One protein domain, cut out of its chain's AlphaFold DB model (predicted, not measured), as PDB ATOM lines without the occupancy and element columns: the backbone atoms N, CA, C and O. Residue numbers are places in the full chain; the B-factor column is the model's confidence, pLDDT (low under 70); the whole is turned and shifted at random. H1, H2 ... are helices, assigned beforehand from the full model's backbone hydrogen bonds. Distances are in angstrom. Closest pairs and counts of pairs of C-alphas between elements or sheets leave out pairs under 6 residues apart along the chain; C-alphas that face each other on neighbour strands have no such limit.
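AT A GLANCE: This is residues 338 to 459 of the 459 residues of an uncharacterized protein of Octopus bimaculoides (UniProt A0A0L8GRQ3). Four short helices, H1 to H4, make a head; H5 packs on its H2, and the chain then folds back into the long H6; residues 444 to 459, of which 444 to 457 belong to H6, stick out as an arm. The printed part has 122 residues with six named helices, H1 to H6 in order; its class is all helix. It is only just compact, close to loose, with a radius of gyration of the C-alphas of 16.2 A, and spans 54 by 40 by 27 A.

IN THESE COORDINATES: H1 is residues 339 to 346, starting at C-alpha (-10.195, 37.565, 114.060). H2 is 362 to 371, H3 375 to 386, H4 397 to 403, H5 411 to 423. H6, 426 to 457, measures 46.5 A, ending at C-alpha (-16.734, 6.802, 79.724).

HOW THE PARTS SIT: H2, the hub, touches H4 about perpendicular, 81 degrees; closest C-alphas Phe 362 and Leu 401, 6.2 A. H5 and H6, a hairpin, touch at Val 417 and Ala 429, closest C-alphas, 4.9 A. In each helix every O i to N i+4 pair is within hydrogen-bond range.

THE WHOLE: The farthest C-alphas, Gly 424 and Tyr 459, are 54.6 A apart. The printed part has no cut; H1 to H2 is a long link. pLDDT is under 70 at 388 to 396, 405 to 406 and 449 to 459.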
ATOM      1  N   THR A 338      -7.977  40.951 111.300       91.44
ATOM      2  CA  THR A 338      -8.668  40.752 112.581       91.44
ATOM      3  C   THR A 338      -9.376  39.402 112.631       91.44
ATOM      4  O   THR A 338      -9.868  38.894 111.622       91.44
ATOM      5  N   LEU A 339      -9.492  38.834 113.837       91.56
ATOM      6  CA  LEU A 339     -10.195  37.565 114.060       91.56
ATOM      7  C   LEU A 339     -11.646  37.644 113.579       91.56
ATOM      8  O   LEU A 339     -12.165  36.701 112.983       91.56
ATOM      9  N   GLN A 340     -12.313  38.765 113.865       90.69
ATOM     10  CA  GLN A 340     -13.692  38.996 113.458       90.69
ATOM     11  C   GLN A 340     -13.815  38.999 111.937       90.69
ATOM     12  O   GLN A 340     -14.700  38.326 111.423       90.69
ATOM     13  N   PHE A 341     -12.906  39.679 111.235       92.69
ATOM     14  CA  PHE A 341     -12.958  39.751 109.784       92.69
ATOM     15  C   PHE A 341     -12.696  38.395 109.121       92.69
ATOM     16  O   PHE A 341     -13.533  37.947 108.341       92.69
ATOM     17  N   ALA A 342     -11.630  37.689 109.517       92.62
ATOM     18  CA  ALA A 342     -11.344  36.337 109.026       92.62
ATOM     19  C   ALA A 342     -12.532  35.384 109.243       92.62
ATOM     20  O   ALA A 342     -12.958  34.678 108.331       92.62
ATOM     21  N   SER A 343     -13.115  35.408 110.449       91.06
ATOM     22  CA  SER A 343     -14.275  34.569 110.771       91.06
ATOM     23  C   SER A 343     -15.484  34.911 109.904       91.06
ATOM     24  O   SER A 343     -16.188  34.009 109.474       91.06
ATOM     25  N   SER A 344     -15.753  36.200 109.681       91.19
ATOM     26  CA  SER A 344     -16.901  36.648 108.891       91.19
ATOM     27  C   SER A 344     -16.756  36.335 107.404       91.19
ATOM     28  O   SER A 344     -17.765  36.074 106.766       91.19
ATOM     29  N   LEU A 345     -15.534  36.319 106.862       92.12
ATOM     30  CA  LEU A 345     -15.287  35.923 105.472       92.12
ATOM     31  C   LEU A 345     -15.544  34.428 105.253       92.12
ATOM     32  O   LEU A 345     -16.204  34.056 104.287       92.12
ATOM     33  N   VAL A 346     -15.064  33.581 106.165       90.62
ATOM     34  CA  VAL A 346     -15.198  32.121 106.042       90.62
ATOM     35  C   VAL A 346     -16.601  31.638 106.407       90.62
ATOM     36  O   VAL A 346     -17.154  30.773 105.742       90.62
ATOM     37  N   LEU A 347     -17.201  32.206 107.453       88.00
ATOM     38  CA  LEU A 347     -18.516  31.801 107.960       88.00
ATOM     39  C   LEU A 347     -19.652  32.674 107.415       88.00
ATOM     40  O   LEU A 347     -20.691  32.798 108.067       88.00
ATOM     41  N   ASN A 348     -19.440  33.328 106.274       87.00
ATOM     42  CA  ASN A 348     -20.475  34.116 105.623       87.00
ATOM     43  C   ASN A 348     -21.662  33.209 105.264       87.00
ATOM     44  O   ASN A 348     -21.469  32.107 104.754       87.00
ATOM     45  N   THR A 349     -22.883  33.661 105.539       81.38
ATOM     46  CA  THR A 349     -24.106  32.919 105.222       81.38
ATOM     47  C   THR A 349     -24.873  33.616 104.115       81.38
ATOM     48  O   THR A 349     -24.935  34.844 104.047       81.38
ATOM     49  N   ASP A 350     -25.465  32.823 103.233       75.25
ATOM     50  CA  ASP A 350     -26.422  33.343 102.270       75.25
ATOM     51  C   ASP A 350     -27.753  33.643 102.978       75.25
ATOM     52  O   ASP A 350     -28.325  32.786 103.652       75.25
ATOM     53  N   LEU A 351     -28.249  34.873 102.818       70.75
ATOM     54  CA  LEU A 351     -29.469  35.360 103.468       70.75
ATOM     55  C   LEU A 351     -30.717  34.566 103.057       70.75
ATOM     56  O   LEU A 351     -31.689  34.543 103.807       70.75
ATOM     57  N   GLN A 352     -30.710  33.945 101.873       73.69
ATOM     58  CA  GLN A 352     -31.871  33.220 101.354       73.69
ATOM     59  C   GLN A 352     -31.892  31.752 101.779       73.69
ATOM     60  O   GLN A 352     -32.935  31.243 102.184       73.69
ATOM     61  N   SER A 353     -30.750  31.070 101.682       70.94
ATOM     62  CA  SER A 353     -30.649  29.634 101.965       70.94
ATOM     63  C   SER A 353     -30.218  29.317 103.400       70.94
ATOM     64  O   SER A 353     -30.302  28.163 103.813       70.94
ATOM     65  N   ASN A 354     -29.747  30.318 104.155       72.00
ATOM     66  CA  ASN A 354     -29.107  30.168 105.467       72.00
ATOM     67  C   ASN A 354     -27.946  29.151 105.465       72.00
ATOM     68  O   ASN A 354     -27.525  28.668 106.516       72.00
ATOM     69  N   THR A 355     -27.425  28.825 104.279       77.62
ATOM     70  CA  THR A 355     -26.266  27.954 104.110       77.62
ATOM     71  C   THR A 355     -24.991  28.780 104.200       77.62
ATOM     72  O   THR A 355     -24.967  29.968 103.856       77.62
ATOM     73  N   ILE A 356     -23.923  28.159 104.697       79.75
ATOM     74  CA  ILE A 356     -22.608  28.792 104.734       79.75
ATOM     75  C   ILE A 356     -22.100  28.887 103.296       79.75
ATOM     76  O   ILE A 356     -21.907  27.876 102.624       79.75
ATOM     77  N   LYS A 357     -21.874  30.116 102.838       83.62
ATOM     78  CA  LYS A 357     -21.271  30.437 101.549       83.62
ATOM     79  C   LYS A 357     -20.061  31.340 101.801       83.62
ATOM     80  O   LYS A 357     -20.230  32.565 101.876       83.62
ATOM     81  N   PRO A 358     -18.862  30.754 101.968       87.19
ATOM     82  CA  PRO A 358     -17.651  31.509 102.256       87.19
ATOM     83  C   PRO A 358     -17.353  32.537 101.157       87.19
ATOM     84  O   PRO A 358     -17.495  32.248  99.971       87.19
ATOM     85  N   LEU A 359     -16.929  33.736 101.559       89.56
ATOM     86  CA  LEU A 359     -16.400  34.766 100.653       89.56
ATOM     87  C   LEU A 359     -14.935  34.504 100.288       89.56
ATOM     88  O   LEU A 359     -14.490  34.823  99.191       89.56
ATOM     89  N   ILE A 360     -14.202  33.903 101.225       89.88
ATOM     90  CA  ILE A 360     -12.893  33.290 101.018       89.88
ATOM     91  C   ILE A 360     -12.987  31.884 101.600       89.88
ATOM     92  O   ILE A 360     -13.502  31.716 102.711       89.88
ATOM     93  N   SER A 361     -12.497  30.878 100.876       89.06
ATOM     94  CA  SER A 361     -12.501  29.504 101.366       89.06
ATOM     95  C   SER A 361     -11.605  29.346 102.597       89.06
ATOM     96  O   SER A 361     -10.600  30.042 102.771       89.06
ATOM     97  N   PHE A 362     -11.983  28.431 103.493       88.56
ATOM     98  CA  PHE A 362     -11.230  28.184 104.723       88.56
ATOM     99  C   PHE A 362      -9.742  27.870 104.465       88.56
ATOM    100  O   PHE A 362      -8.907  28.508 105.114       88.56
ATOM    101  N   PRO A 363      -9.373  26.989 103.508       87.69
ATOM    102  CA  PRO A 363      -7.968  26.712 103.218       87.69
ATOM    103  C   PRO A 363      -7.198  27.960 102.768       87.69
ATOM    104  O   PRO A 363      -6.078  28.209 103.226       87.69
ATOM    105  N   ARG A 364      -7.806  28.799 101.919       89.69
ATOM    106  CA  ARG A 364      -7.174  30.036 101.456       89.69
ATOM    107  C   ARG A 364      -6.970  31.021 102.605       89.69
ATOM    108  O   ARG A 364      -5.861  31.515 102.783       89.69
ATOM    109  N   MET A 365      -7.993  31.245 103.431       91.31
ATOM    110  CA  MET A 365      -7.895  32.111 104.615       91.31
ATOM    111  C   MET A 365      -6.824  31.628 105.599       91.31
ATOM    112  O   MET A 365      -6.055  32.425 106.132       91.31
ATOM    113  N   PHE A 366      -6.749  30.319 105.840       89.25
ATOM    114  CA  PHE A 366      -5.752  29.759 106.746       89.25
ATOM    115  C   PHE A 366      -4.330  29.886 106.180       89.25
ATOM    116  O   PHE A 366      -3.412  30.229 106.918       89.25
ATOM    117  N   THR A 367      -4.159  29.737 104.863       89.88
ATOM    118  CA  THR A 367      -2.882  30.004 104.180       89.88
ATOM    119  C   THR A 367      -2.466  31.473 104.328       89.88
ATOM    120  O   THR A 367      -1.338  31.746 104.732       89.88
ATOM    121  N   LEU A 368      -3.389  32.427 104.144       90.75
ATOM    122  CA  LEU A 368      -3.120  33.856 104.385       90.75
ATOM    123  C   LEU A 368      -2.703  34.127 105.841       90.75
ATOM    124  O   LEU A 368      -1.811  34.932 106.106       90.75
ATOM    125  N   LEU A 369      -3.317  33.444 106.812       91.50
ATOM    126  CA  LEU A 369      -2.934  33.542 108.224       91.50
ATOM    127  C   LEU A 369      -1.520  32.999 108.490       91.50
ATOM    128  O   LEU A 369      -0.787  33.602 109.283       91.50
ATOM    129  N   ILE A 370      -1.130  31.905 107.823       89.56
ATOM    130  CA  ILE A 370       0.227  31.340 107.883       89.56
ATOM    131  C   ILE A 370       1.242  32.337 107.313       89.56
ATOM    132  O   ILE A 370       2.243  32.633 107.970       89.56
ATOM    133  N   GLU A 371       0.960  32.914 106.143       89.94
ATOM    134  CA  GLU A 371       1.821  33.900 105.477       89.94
ATOM    135  C   GLU A 371       2.051  35.157 106.336       89.94
ATOM    136  O   GLU A 371       3.156  35.703 106.367       89.94
ATOM    137  N   LYS A 372       1.046  35.595 107.110       87.31
ATOM    138  CA  LYS A 372       1.185  36.720 108.058       87.31
ATOM    139  C   LYS A 372       2.047  36.403 109.280       87.31
ATOM    140  O   LYS A 372       2.399  37.329 110.012       87.31
ATOM    141  N   ASN A 373       2.361  35.130 109.529       85.88
ATOM    142  CA  ASN A 373       3.172  34.661 110.655       85.88
ATOM    143  C   ASN A 373       2.672  35.161 112.034       85.88
ATOM    144  O   ASN A 373       3.454  35.363 112.965       85.88
ATOM    145  N   ASN A 374       1.359  35.382 112.178       86.50
ATOM    146  CA  ASN A 374       0.734  35.785 113.439       86.50
ATOM    147  C   ASN A 374       0.059  34.578 114.102       86.50
ATOM    148  O   ASN A 374      -1.144  34.347 113.958       86.50
ATOM    149  N   ILE A 375       0.858  33.823 114.855       86.56
ATOM    150  CA  ILE A 375       0.459  32.551 115.472       86.56
ATOM    151  C   ILE A 375      -0.745  32.729 116.410       86.56
ATOM    152  O   ILE A 375      -1.669  31.923 116.375       86.56
ATOM    153  N   ASN A 376      -0.804  33.824 117.175       88.69
ATOM    154  CA  ASN A 376      -1.920  34.094 118.089       88.69
ATOM    155  C   ASN A 376      -3.253  34.293 117.347       88.69
ATOM    156  O   ASN A 376      -4.289  33.755 117.743       88.69
ATOM    157  N   LEU A 377      -3.244  35.075 116.261       90.06
ATOM    158  CA  LEU A 377      -4.443  35.302 115.449       90.06
ATOM    159  C   LEU A 377      -4.920  33.996 114.805       90.06
ATOM    160  O   LEU A 377      -6.110  33.697 114.810       90.06
ATOM    161  N   MET A 378      -3.984  33.204 114.300       90.50
ATOM    162  CA  MET A 378      -4.265  31.915 113.686       90.50
ATOM    163  C   MET A 378      -4.832  30.901 114.693       90.50
ATOM    164  O   MET A 378      -5.842  30.266 114.406       90.50
ATOM    165  N   GLN A 379      -4.255  30.785 115.892       88.06
ATOM    166  CA  GLN A 379      -4.767  29.908 116.954       88.06
ATOM    167  C   GLN A 379      -6.172  30.315 117.401       88.06
ATOM    168  O   GLN A 379      -7.063  29.478 117.540       88.06
ATOM    169  N   THR A 380      -6.389  31.613 117.626       90.12
ATOM    170  CA  THR A 380      -7.709  32.122 118.020       90.12
ATOM    171  C   THR A 380      -8.741  31.945 116.910       90.12
ATOM    172  O   THR A 380      -9.894  31.631 117.206       90.12
ATOM    173  N   PHE A 381      -8.332  32.069 115.645       91.12
ATOM    174  CA  PHE A 381      -9.160  31.741 114.488       91.12
ATOM    175  C   PHE A 381      -9.506  30.252 114.448       91.12
ATOM    176  O   PHE A 381     -10.689  29.922 114.437       91.12
ATOM    177  N   TRP A 382      -8.512  29.365 114.534       88.88
ATOM    178  CA  TRP A 382      -8.713  27.913 114.540       88.88
ATOM    179  C   TRP A 382      -9.703  27.477 115.618       88.88
ATOM    180  O   TRP A 382     -10.705  26.828 115.318       88.88
ATOM    181  N   ARG A 383      -9.478  27.900 116.869       87.69
ATOM    182  CA  ARG A 383     -10.379  27.594 117.990       87.69
ATOM    183  C   ARG A 383     -11.793  28.103 117.714       87.69
ATOM    184  O   ARG A 383     -12.764  27.393 117.944       87.69
ATOM    185  N   LYS A 384     -11.928  29.322 117.188       87.12
ATOM    186  CA  LYS A 384     -13.241  29.913 116.913       87.12
ATOM    187  C   LYS A 384     -14.006  29.183 115.810       87.12
ATOM    188  O   LYS A 384     -15.217  29.062 115.941       87.12
ATOM    189  N   ILE A 385     -13.347  28.729 114.744       86.00
ATOM    190  CA  ILE A 385     -14.019  27.985 113.667       86.00
ATOM    191  C   ILE A 385     -14.358  26.560 114.123       86.00
ATOM    192  O   ILE A 385     -15.479  26.112 113.911       86.00
ATOM    193  N   THR A 386     -13.429  25.880 114.798       80.31
ATOM    194  CA  THR A 386     -13.590  24.479 115.228       80.31
ATOM    195  C   THR A 386     -14.671  24.316 116.296       80.31
ATOM    196  O   THR A 386     -15.459  23.378 116.228       80.31
ATOM    197  N   TYR A 387     -14.745  25.242 117.259       74.06
ATOM    198  CA  TYR A 387     -15.706  25.179 118.367       74.06
ATOM    199  C   TYR A 387     -16.999  25.964 118.128       74.06
ATOM    200  O   TYR A 387     -17.850  26.024 119.019       74.06
ATOM    201  N   LYS A 388     -17.183  26.577 116.952       67.00
ATOM    202  CA  LYS A 388     -18.507  27.064 116.569       67.00
ATOM    203  C   LYS A 388     -19.337  25.825 116.240       67.00
ATOM    204  O   LYS A 388     -19.102  25.191 115.220       67.00
ATOM    205  N   ALA A 389     -20.227  25.436 117.149       49.94
ATOM    206  CA  ALA A 389     -21.112  24.297 116.943       49.94
ATOM    207  C   ALA A 389     -21.950  24.530 115.681       49.94
ATOM    208  O   ALA A 389     -22.485  25.626 115.490       49.94
ATOM    209  N   SER A 390     -22.040  23.522 114.814       52.38
ATOM    210  CA  SER A 390     -23.171  23.461 113.898       52.38
ATOM    211  C   SER A 390     -24.394  23.114 114.762       52.38
ATOM    212  O   SER A 390     -24.300  22.276 115.661       52.38
ATOM    213  N   ASP A 391     -25.520  23.794 114.554       52.75
ATOM    214  CA  ASP A 391     -26.723  23.570 115.370       52.75
ATOM    215  C   ASP A 391     -27.328  22.161 115.156       52.75
ATOM    216  O   ASP A 391     -28.128  21.713 115.975       52.75
ATOM    217  N   ASP A 392     -26.897  21.432 114.114       50.84
ATOM    218  CA  ASP A 392     -27.490  20.156 113.688       50.84
ATOM    219  C   ASP A 392     -26.525  18.949 113.710       50.84
ATOM    220  O   ASP A 392     -26.967  17.798 113.666       50.84
ATOM    221  N   THR A 393     -25.208  19.155 113.819       47.78
ATOM    222  CA  THR A 393     -24.204  18.080 113.864       47.78
ATOM    223  C   THR A 393     -23.191  18.345 114.979       47.78
ATOM    224  O   THR A 393     -22.511  19.362 115.014       47.78
ATOM    225  N   ASN A 394     -23.027  17.390 115.897       47.56
ATOM    226  CA  ASN A 394     -22.031  17.434 116.982       47.56
ATOM    227  C   ASN A 394     -20.557  17.365 116.483       47.56
ATOM    228  O   ASN A 394     -19.681  16.922 117.226       47.56
ATOM    229  N   GLY A 395     -20.277  17.725 115.225       53.25
ATOM    230  CA  GLY A 395     -18.958  17.691 114.592       53.25
ATOM    231  C   GLY A 395     -18.398  19.095 114.319       53.25
ATOM    232  O   GLY A 395     -19.160  20.056 114.218       53.25
ATOM    233  N   PRO A 396     -17.066  19.246 114.211       60.28
ATOM    234  CA  PRO A 396     -16.446  20.537 113.928       60.28
ATOM    235  C   PRO A 396     -16.735  20.988 112.487       60.28
ATOM    236  O   PRO A 396     -16.470  20.251 111.537       60.28
ATOM    237  N   ILE A 397     -17.181  22.240 112.325       75.62
ATOM    238  CA  ILE A 397     -17.529  22.870 111.029       75.62
ATOM    239  C   ILE A 397     -16.355  22.857 110.023       75.62
ATOM    240  O   ILE A 397     -16.550  22.965 108.816       75.62
ATOM    241  N   VAL A 398     -15.118  22.706 110.501       75.25
ATOM    242  CA  VAL A 398     -13.898  22.742 109.677       75.25
ATOM    243  C   VAL A 398     -13.881  21.655 108.597       75.25
ATOM    244  O   VAL A 398     -13.463  21.943 107.478       75.25
ATOM    245  N   HIS A 399     -14.346  20.435 108.886       74.38
ATOM    246  CA  HIS A 399     -14.379  19.369 107.875       74.38
ATOM    247  C   HIS A 399     -15.355  19.691 106.741       74.38
ATOM    248  O   HIS A 399     -15.006  19.517 105.574       74.38
ATOM    249  N   ASP A 400     -16.527  20.232 107.077       75.25
ATOM    250  CA  ASP A 400     -17.520  20.652 106.090       75.25
ATOM    251  C   ASP A 400     -16.974  21.799 105.229       75.25
ATOM    252  O   ASP A 400     -17.104  21.770 104.011       75.25
ATOM    253  N   LEU A 401     -16.279  22.767 105.840       78.44
ATOM    254  CA  LEU A 401     -15.644  23.880 105.126       78.44
ATOM    255  C   LEU A 401     -14.508  23.442 104.194       78.44
ATOM    256  O   LEU A 401     -14.341  24.035 103.131       78.44
ATOM    257  N   MET A 402     -13.724  22.433 104.582       77.62
ATOM    258  CA  MET A 402     -12.671  21.856 103.734       77.62
ATOM    259  C   MET A 402     -13.249  21.103 102.532       77.62
ATOM    260  O   MET A 402     -12.623  21.076 101.480       77.62
ATOM    261  N   ALA A 403     -14.437  20.511 102.673       73.19
ATOM    262  CA  ALA A 403     -15.093  19.759 101.607       73.19
ATOM    263  C   ALA A 403     -15.765  20.647 100.542       73.19
ATOM    264  O   ALA A 403     -16.165  20.137  99.497       73.19
ATOM    265  N   LEU A 404     -15.904  21.957 100.788       71.81
ATOM    266  CA  LEU A 404     -16.552  22.883  99.850       71.81
ATOM    267  C   LEU A 404     -15.727  23.150  98.581       71.81
ATOM    268  O   LEU A 404     -16.306  23.554  97.575       71.81
ATOM    269  N   GLU A 405     -14.404  22.964  98.613       69.50
ATOM    270  CA  GLU A 405     -13.524  23.287  97.487       69.50
ATOM    271  C   GLU A 405     -12.284  22.380  97.456       69.50
ATOM    272  O   GLU A 405     -11.665  22.110  98.489       69.50
ATOM    273  N   GLU A 406     -11.881  21.934  96.263       67.94
ATOM    274  CA  GLU A 406     -10.598  21.253  96.085       67.94
ATOM    275  C   GLU A 406      -9.454  22.255  96.259       67.94
ATOM    276  O   GLU A 406      -9.233  23.127  95.419       67.94
ATOM    277  N   PHE A 407      -8.699  22.114  97.347       70.00
ATOM    278  CA  PHE A 407      -7.566  22.987  97.632       70.00
ATOM    279  C   PHE A 407      -6.264  22.191  97.792       70.00
ATOM    280  O   PHE A 407      -6.234  21.226  98.574       70.00
ATOM    281  N   PRO A 408      -5.176  22.572  97.096       70.00
ATOM    282  CA  PRO A 408      -3.871  21.965  97.299       70.00
ATOM    283  C   PRO A 408      -3.301  22.423  98.644       70.00
ATOM    284  O   PRO A 408      -3.043  23.605  98.856       70.00
ATOM    285  N   LEU A 409      -3.105  21.482  99.566       74.62
ATOM    286  CA  LEU A 409      -2.358  21.751 100.792       74.62
ATOM    287  C   LEU A 409      -0.887  21.984 100.434       74.62
ATOM    288  O   LEU A 409      -0.276  21.149  99.770       74.62
ATOM    289  N   ASP A 410      -0.349  23.113 100.880       77.44
ATOM    290  CA  ASP A 410       1.052  23.492 100.708       77.44
ATOM    291  C   ASP A 410       1.915  22.995 101.888       77.44
ATOM    292  O   ASP A 410       1.408  22.740 102.987       77.44
ATOM    293  N   ASP A 411       3.228  22.884 101.680       82.75
ATOM    294  CA  ASP A 411       4.205  22.457 102.693       82.75
ATOM    295  C   ASP A 411       4.183  23.375 103.930       82.75
ATOM    296  O   ASP A 411       4.411  22.928 105.057       82.75
ATOM    297  N   SER A 412       3.780  24.637 103.742       85.69
ATOM    298  CA  SER A 412       3.585  25.629 104.804       85.69
ATOM    299  C   SER A 412       2.638  25.176 105.926       85.69
ATOM    300  O   SER A 412       2.817  25.575 107.082       85.69
ATOM    301  N   TRP A 413       1.667  24.306 105.633       88.12
ATOM    302  CA  TRP A 413       0.761  23.739 106.635       88.12
ATOM    303  C   TRP A 413       1.453  22.699 107.525       88.12
ATOM    304  O   TRP A 413       1.217  22.670 108.733       88.12
ATOM    305  N   HIS A 414       2.336  21.873 106.956       86.62
ATOM    306  CA  HIS A 414       3.117  20.890 107.711       86.62
ATOM    307  C   HIS A 414       4.161  21.578 108.594       86.62
ATOM    308  O   HIS A 414       4.301  21.244 109.772       86.62
ATOM    309  N   ASP A 415       4.831  22.602 108.060       88.19
ATOM    310  CA  ASP A 415       5.756  23.442 108.823       88.19
ATOM    311  C   ASP A 415       5.066  24.111 110.015       88.19
ATOM    312  O   ASP A 415       5.659  24.273 111.087       88.19
ATOM    313  N   LEU A 416       3.799  24.498 109.849       87.44
ATOM    314  CA  LEU A 416       3.013  25.074 110.926       87.44
ATOM    315  C   LEU A 416       2.722  24.063 112.040       87.44
ATOM    316  O   LEU A 416       2.843  24.427 113.210       87.44
ATOM    317  N   VAL A 417       2.373  22.816 111.705       88.19
ATOM    318  CA  VAL A 417       2.162  21.746 112.701       88.19
ATOM    319  C   VAL A 417       3.405  21.597 113.578       88.19
ATOM    320  O   VAL A 417       3.298  21.618 114.801       88.19
ATOM    321  N   ILE A 418       4.590  21.549 112.961       88.00
ATOM    322  CA  ILE A 418       5.871  21.446 113.676       88.00
ATOM    323  C   ILE A 418       6.088  22.660 114.590       88.00
ATOM    324  O   ILE A 418       6.495  22.510 115.742       88.00
ATOM    325  N   LYS A 419       5.804  23.875 114.107       87.50
ATOM    326  CA  LYS A 419       5.929  25.099 114.915       87.50
ATOM    327  C   LYS A 419       4.961  25.120 116.099       87.50
ATOM    328  O   LYS A 419       5.352  25.547 117.181       87.50
ATOM    329  N   LEU A 420       3.713  24.690 115.913       87.56
ATOM    330  CA  LEU A 420       2.707  24.648 116.979       87.56
ATOM    331  C   LEU A 420       3.078  23.639 118.071       87.56
ATOM    332  O   LEU A 420       2.951  23.960 119.252       87.56
ATOM    333  N   ASP A 421       3.606  22.483 117.674       87.19
ATOM    334  CA  ASP A 421       4.127  21.466 118.590       87.19
ATOM    335  C   ASP A 421       5.293  22.020 119.432       87.19
ATOM    336  O   ASP A 421       5.276  21.965 120.659       87.19
ATOM    337  N   GLN A 422       6.248  22.713 118.795       87.81
ATOM    338  CA  GLN A 422       7.375  23.365 119.484       87.81
ATOM    339  C   GLN A 422       6.958  24.472 120.467       87.81
ATOM    340  O   GLN A 422       7.677  24.746 121.429       87.81
ATOM    341  N   ILE A 423       5.822  25.130 120.223       87.56
ATOM    342  CA  ILE A 423       5.278  26.201 121.075       87.56
ATOM    343  C   ILE A 423       4.470  25.627 122.256       87.56
ATOM    344  O   ILE A 423       4.132  26.367 123.181       87.56
ATOM    345  N   GLY A 424       4.218  24.312 122.280       84.19
ATOM    346  CA  GLY A 424       3.451  23.632 123.328       84.19
ATOM    347  C   GLY A 424       1.938  23.650 123.097       84.19
ATOM    348  O   GLY A 424       1.167  23.455 124.034       84.19
ATOM    349  N   GLU A 425       1.494  23.890 121.863       86.62
ATOM    350  CA  GLU A 425       0.082  23.871 121.457       86.62
ATOM    351  C   GLU A 425      -0.258  22.537 120.779       86.62
ATOM    352  O   GLU A 425      -0.778  22.482 119.660       86.62
ATOM    353  N   GLU A 426       0.047  21.447 121.494       85.00
ATOM    354  CA  GLU A 426      -0.062  20.055 121.031       85.00
ATOM    355  C   GLU A 426      -1.472  19.724 120.524       85.00
ATOM    356  O   GLU A 426      -1.634  19.056 119.505       85.00
ATOM    357  N   GLN A 427      -2.511  20.238 121.189       85.50
ATOM    358  CA  GLN A 427      -3.893  19.963 120.800       85.50
ATOM    359  C   GLN A 427      -4.212  20.495 119.393       85.50
ATOM    360  O   GLN A 427      -4.745  19.758 118.567       85.50
ATOM    361  N   ILE A 428      -3.858  21.751 119.100       85.50
ATOM    362  CA  ILE A 428      -4.107  22.354 117.781       85.50
ATOM    363  C   ILE A 428      -3.240  21.666 116.723       85.50
ATOM    364  O   ILE A 428      -3.714  21.420 115.616       85.50
ATOM    365  N   ALA A 429      -1.990  21.328 117.055       86.50
ATOM    366  CA  ALA A 429      -1.089  20.623 116.146       86.50
ATOM    367  C   ALA A 429      -1.655  19.255 115.726       86.50
ATOM    368  O   ALA A 429      -1.687  18.948 114.535       86.50
ATOM    369  N   VAL A 430      -2.171  18.472 116.680       87.50
ATOM    370  CA  VAL A 430      -2.791  17.163 116.415       87.50
ATOM    371  C   VAL A 430      -4.077  17.305 115.598       87.50
ATOM    372  O   VAL A 430      -4.263  16.570 114.627       87.50
ATOM    373  N   GLU A 431      -4.952  18.253 115.948       86.31
ATOM    374  CA  GLU A 431      -6.188  18.519 115.197       86.31
ATOM    375  C   GLU A 431      -5.883  18.923 113.743       86.31
ATOM    376  O   GLU A 431      -6.487  18.398 112.804       86.31
ATOM    377  N   LEU A 432      -4.903  19.807 113.539       87.00
ATOM    378  CA  LEU A 432      -4.472  20.255 112.217       87.00
ATOM    379  C   LEU A 432      -3.829  19.118 111.410       87.00
ATOM    380  O   LEU A 432      -4.127  18.956 110.228       87.00
ATOM    381  N   GLN A 433      -2.986  18.298 112.041       87.00
ATOM    382  CA  GLN A 433      -2.362  17.145 111.393       87.00
ATOM    383  C   GLN A 433      -3.405  16.106 110.956       87.00
ATOM    384  O   GLN A 433      -3.314  15.569 109.850       87.00
ATOM    385  N   ALA A 434      -4.420  15.855 111.786       85.50
ATOM    386  CA  ALA A 434      -5.539  14.991 111.431       85.50
ATOM    387  C   ALA A 434      -6.339  15.561 110.247       85.50
ATOM    388  O   ALA A 434      -6.703  14.811 109.335       85.50
ATOM    389  N   LEU A 435      -6.560  16.882 110.215       84.88
ATOM    390  CA  LEU A 435      -7.225  17.552 109.098       84.88
ATOM    391  C   LEU A 435      -6.439  17.374 107.791       84.88
ATOM    392  O   LEU A 435      -7.001  16.909 106.802       84.88
ATOM    393  N   ILE A 436      -5.137  17.670 107.805       85.12
ATOM    394  CA  ILE A 436      -4.235  17.516 106.653       85.12
ATOM    395  C   ILE A 436      -4.254  16.072 106.137       85.12
ATOM    396  O   ILE A 436      -4.439  15.836 104.940       85.12
ATOM    397  N   PHE A 437      -4.121  15.097 107.041       84.19
ATOM    398  CA  PHE A 437      -4.153  13.683 106.684       84.19
ATOM    399  C   PHE A 437      -5.496  13.291 106.055       84.19
ATOM    400  O   PHE A 437      -5.514  12.717 104.966       84.19
ATOM    401  N   SER A 438      -6.619  13.650 106.686       81.56
ATOM    402  CA  SER A 438      -7.958  13.325 106.174       81.56
ATOM    403  C   SER A 438      -8.221  13.921 104.787       81.56
ATOM    404  O   SER A 438      -8.690  13.204 103.903       81.56
ATOM    405  N   HIS A 439      -7.828  15.177 104.552       81.69
ATOM    406  CA  HIS A 439      -7.934  15.825 103.240       81.69
ATOM    407  C   HIS A 439      -7.071  15.135 102.182       81.69
ATOM    408  O   HIS A 439      -7.530  14.891 101.069       81.69
ATOM    409  N   SER A 440      -5.833  14.755 102.523       80.06
ATOM    410  CA  SER A 440      -4.935  14.056 101.592       80.06
ATOM    411  C   SER A 440      -5.500  12.702 101.138       80.06
ATOM    412  O   SER A 440      -5.452  12.370  99.951       80.06
ATOM    413  N   VAL A 441      -6.104  11.952 102.067       80.50
ATOM    414  CA  VAL A 441      -6.738  10.658 101.795       80.50
ATOM    415  C   VAL A 441      -7.989  10.845 100.942       80.50
ATOM    416  O   VAL A 441      -8.158  10.128  99.956       80.50
ATOM    417  N   LEU A 442      -8.838  11.825 101.273       76.56
ATOM    418  CA  LEU A 442     -10.043  12.140 100.501       76.56
ATOM    419  C   LEU A 442      -9.706  12.571  99.070       76.56
ATOM    420  O   LEU A 442     -10.282  12.029  98.132       76.56
ATOM    421  N   ASN A 443      -8.723  13.451  98.883       75.56
ATOM    422  CA  ASN A 443      -8.276  13.867  97.552       75.56
ATOM    423  C   ASN A 443      -7.676  12.708  96.750       75.56
ATOM    424  O   ASN A 443      -7.915  12.605  95.549       75.56
ATOM    425  N   SER A 444      -6.908  11.819  97.388       76.62
ATOM    426  CA  SER A 444      -6.393  10.622  96.714       76.62
ATOM    427  C   SER A 444      -7.526   9.685  96.293       76.62
ATOM    428  O   SER A 444      -7.480   9.148  95.189       76.62
ATOM    429  N   ALA A 445      -8.539   9.500  97.145       75.12
ATOM    430  CA  ALA A 445      -9.703   8.674  96.845       75.12
ATOM    431  C   ALA A 445     -10.560   9.278  95.717       75.12
ATOM    432  O   ALA A 445     -10.953   8.566  94.793       75.12
ATOM    433  N   LEU A 446     -10.796  10.595  95.746       72.31
ATOM    434  CA  LEU A 446     -11.514  11.327  94.700       72.31
ATOM    435  C   LEU A 446     -10.806  11.224  93.349       72.31
ATOM    436  O   LEU A 446     -11.459  10.888  92.365       72.31
ATOM    437  N   LYS A 447      -9.478  11.403  93.305       73.94
ATOM    438  CA  LYS A 447      -8.681  11.204  92.082       73.94
ATOM    439  C   LYS A 447      -8.837   9.793  91.527       73.94
ATOM    440  O   LYS A 447      -9.192   9.638  90.367       73.94
ATOM    441  N   THR A 448      -8.703   8.764  92.370       75.31
ATOM    442  CA  THR A 448      -8.901   7.377  91.917       75.31
ATOM    443  C   THR A 448     -10.322   7.101  91.418       75.31
ATOM    444  O   THR A 448     -10.496   6.330  90.479       75.31
ATOM    445  N   CYS A 449     -11.347   7.732  91.999       66.00
ATOM    446  CA  CYS A 449     -12.728   7.618  91.525       66.00
ATOM    447  C   CYS A 449     -12.959   8.364  90.201       66.00
ATOM    448  O   CYS A 449     -13.689   7.860  89.347       66.00
ATOM    449  N   HIS A 450     -12.346   9.535  90.014       65.94
ATOM    450  CA  HIS A 450     -12.385  10.273  88.751       65.94
ATOM    451  C   HIS A 450     -11.703   9.495  87.625       65.94
ATOM    452  O   HIS A 450     -12.319   9.300  86.579       65.94
ATOM    453  N   ASP A 451     -10.516   8.941  87.878       66.75
ATOM    454  CA  ASP A 451      -9.782   8.118  86.911       66.75
ATOM    455  C   ASP A 451     -10.591   6.868  86.499       66.75
ATOM    456  O   ASP A 451     -10.626   6.487  85.327       66.75
ATOM    457  N   LEU A 452     -11.308   6.243  87.445       61.66
ATOM    458  CA  LEU A 452     -12.204   5.108  87.177       61.66
ATOM    459  C   LEU A 452     -13.465   5.503  86.389       61.66
ATOM    460  O   LEU A 452     -13.944   4.720  85.567       61.66
ATOM    461  N   ASN A 453     -14.009   6.699  86.617       59.12
ATOM    462  CA  ASN A 453     -15.164   7.206  85.874       59.12
ATOM    463  C   ASN A 453     -14.794   7.643  84.449       59.12
ATOM    464  O   ASN A 453     -15.575   7.404  83.532       59.12
ATOM    465  N   GLU A 454     -13.604   8.213  84.232       55.69
ATOM    466  CA  GLU A 454     -13.089   8.502  82.886       55.69
ATOM    467  C   GLU A 454     -12.812   7.216  82.093       55.69
ATOM    468  O   GLU A 454     -13.139   7.137  80.908       55.69
ATOM    469  N   LEU A 455     -12.313   6.162  82.752       53.25
ATOM    470  CA  LEU A 455     -12.164   4.831  82.150       53.25
ATOM    471  C   LEU A 455     -13.510   4.199  81.757       53.25
ATOM    472  O   LEU A 455     -13.583   3.538  80.725       53.25
ATOM    473  N   ASN A 456     -14.578   4.426  82.528       51.50
ATOM    474  CA  ASN A 456     -15.929   3.935  82.216       51.50
ATOM    475  C   ASN A 456     -16.676   4.771  81.157       51.50
ATOM    476  O   ASN A 456     -17.698   4.313  80.657       51.50
ATOM    477  N   LEU A 457     -16.204   5.975  80.822       49.22
ATOM    478  CA  LEU A 457     -16.734   6.802  79.724       49.22
ATOM    479  C   LEU A 457     -16.032   6.529  78.379       49.22
ATOM    480  O   LEU A 457     -16.503   6.989  77.337       49.22
ATOM    481  N   LEU A 458     -14.909   5.802  78.398       47.19
ATOM    482  CA  LEU A 458     -14.132   5.385  77.221       47.19
ATOM    483  C   LEU A 458     -14.416   3.934  76.771       47.19
ATOM    484  O   LEU A 458     -13.858   3.500  75.760       47.19
ATOM    485  N   TYR A 459     -15.282   3.213  77.488       42.28
ATOM    486  CA  TYR A 459     -15.881   1.925  77.105       42.28
ATOM    487  C   TYR A 459     -17.374   2.104  76.836       42.28
ATOM    488  O   TYR A 459     -17.895   1.355  75.975       42.28
TER     489      TYR A 459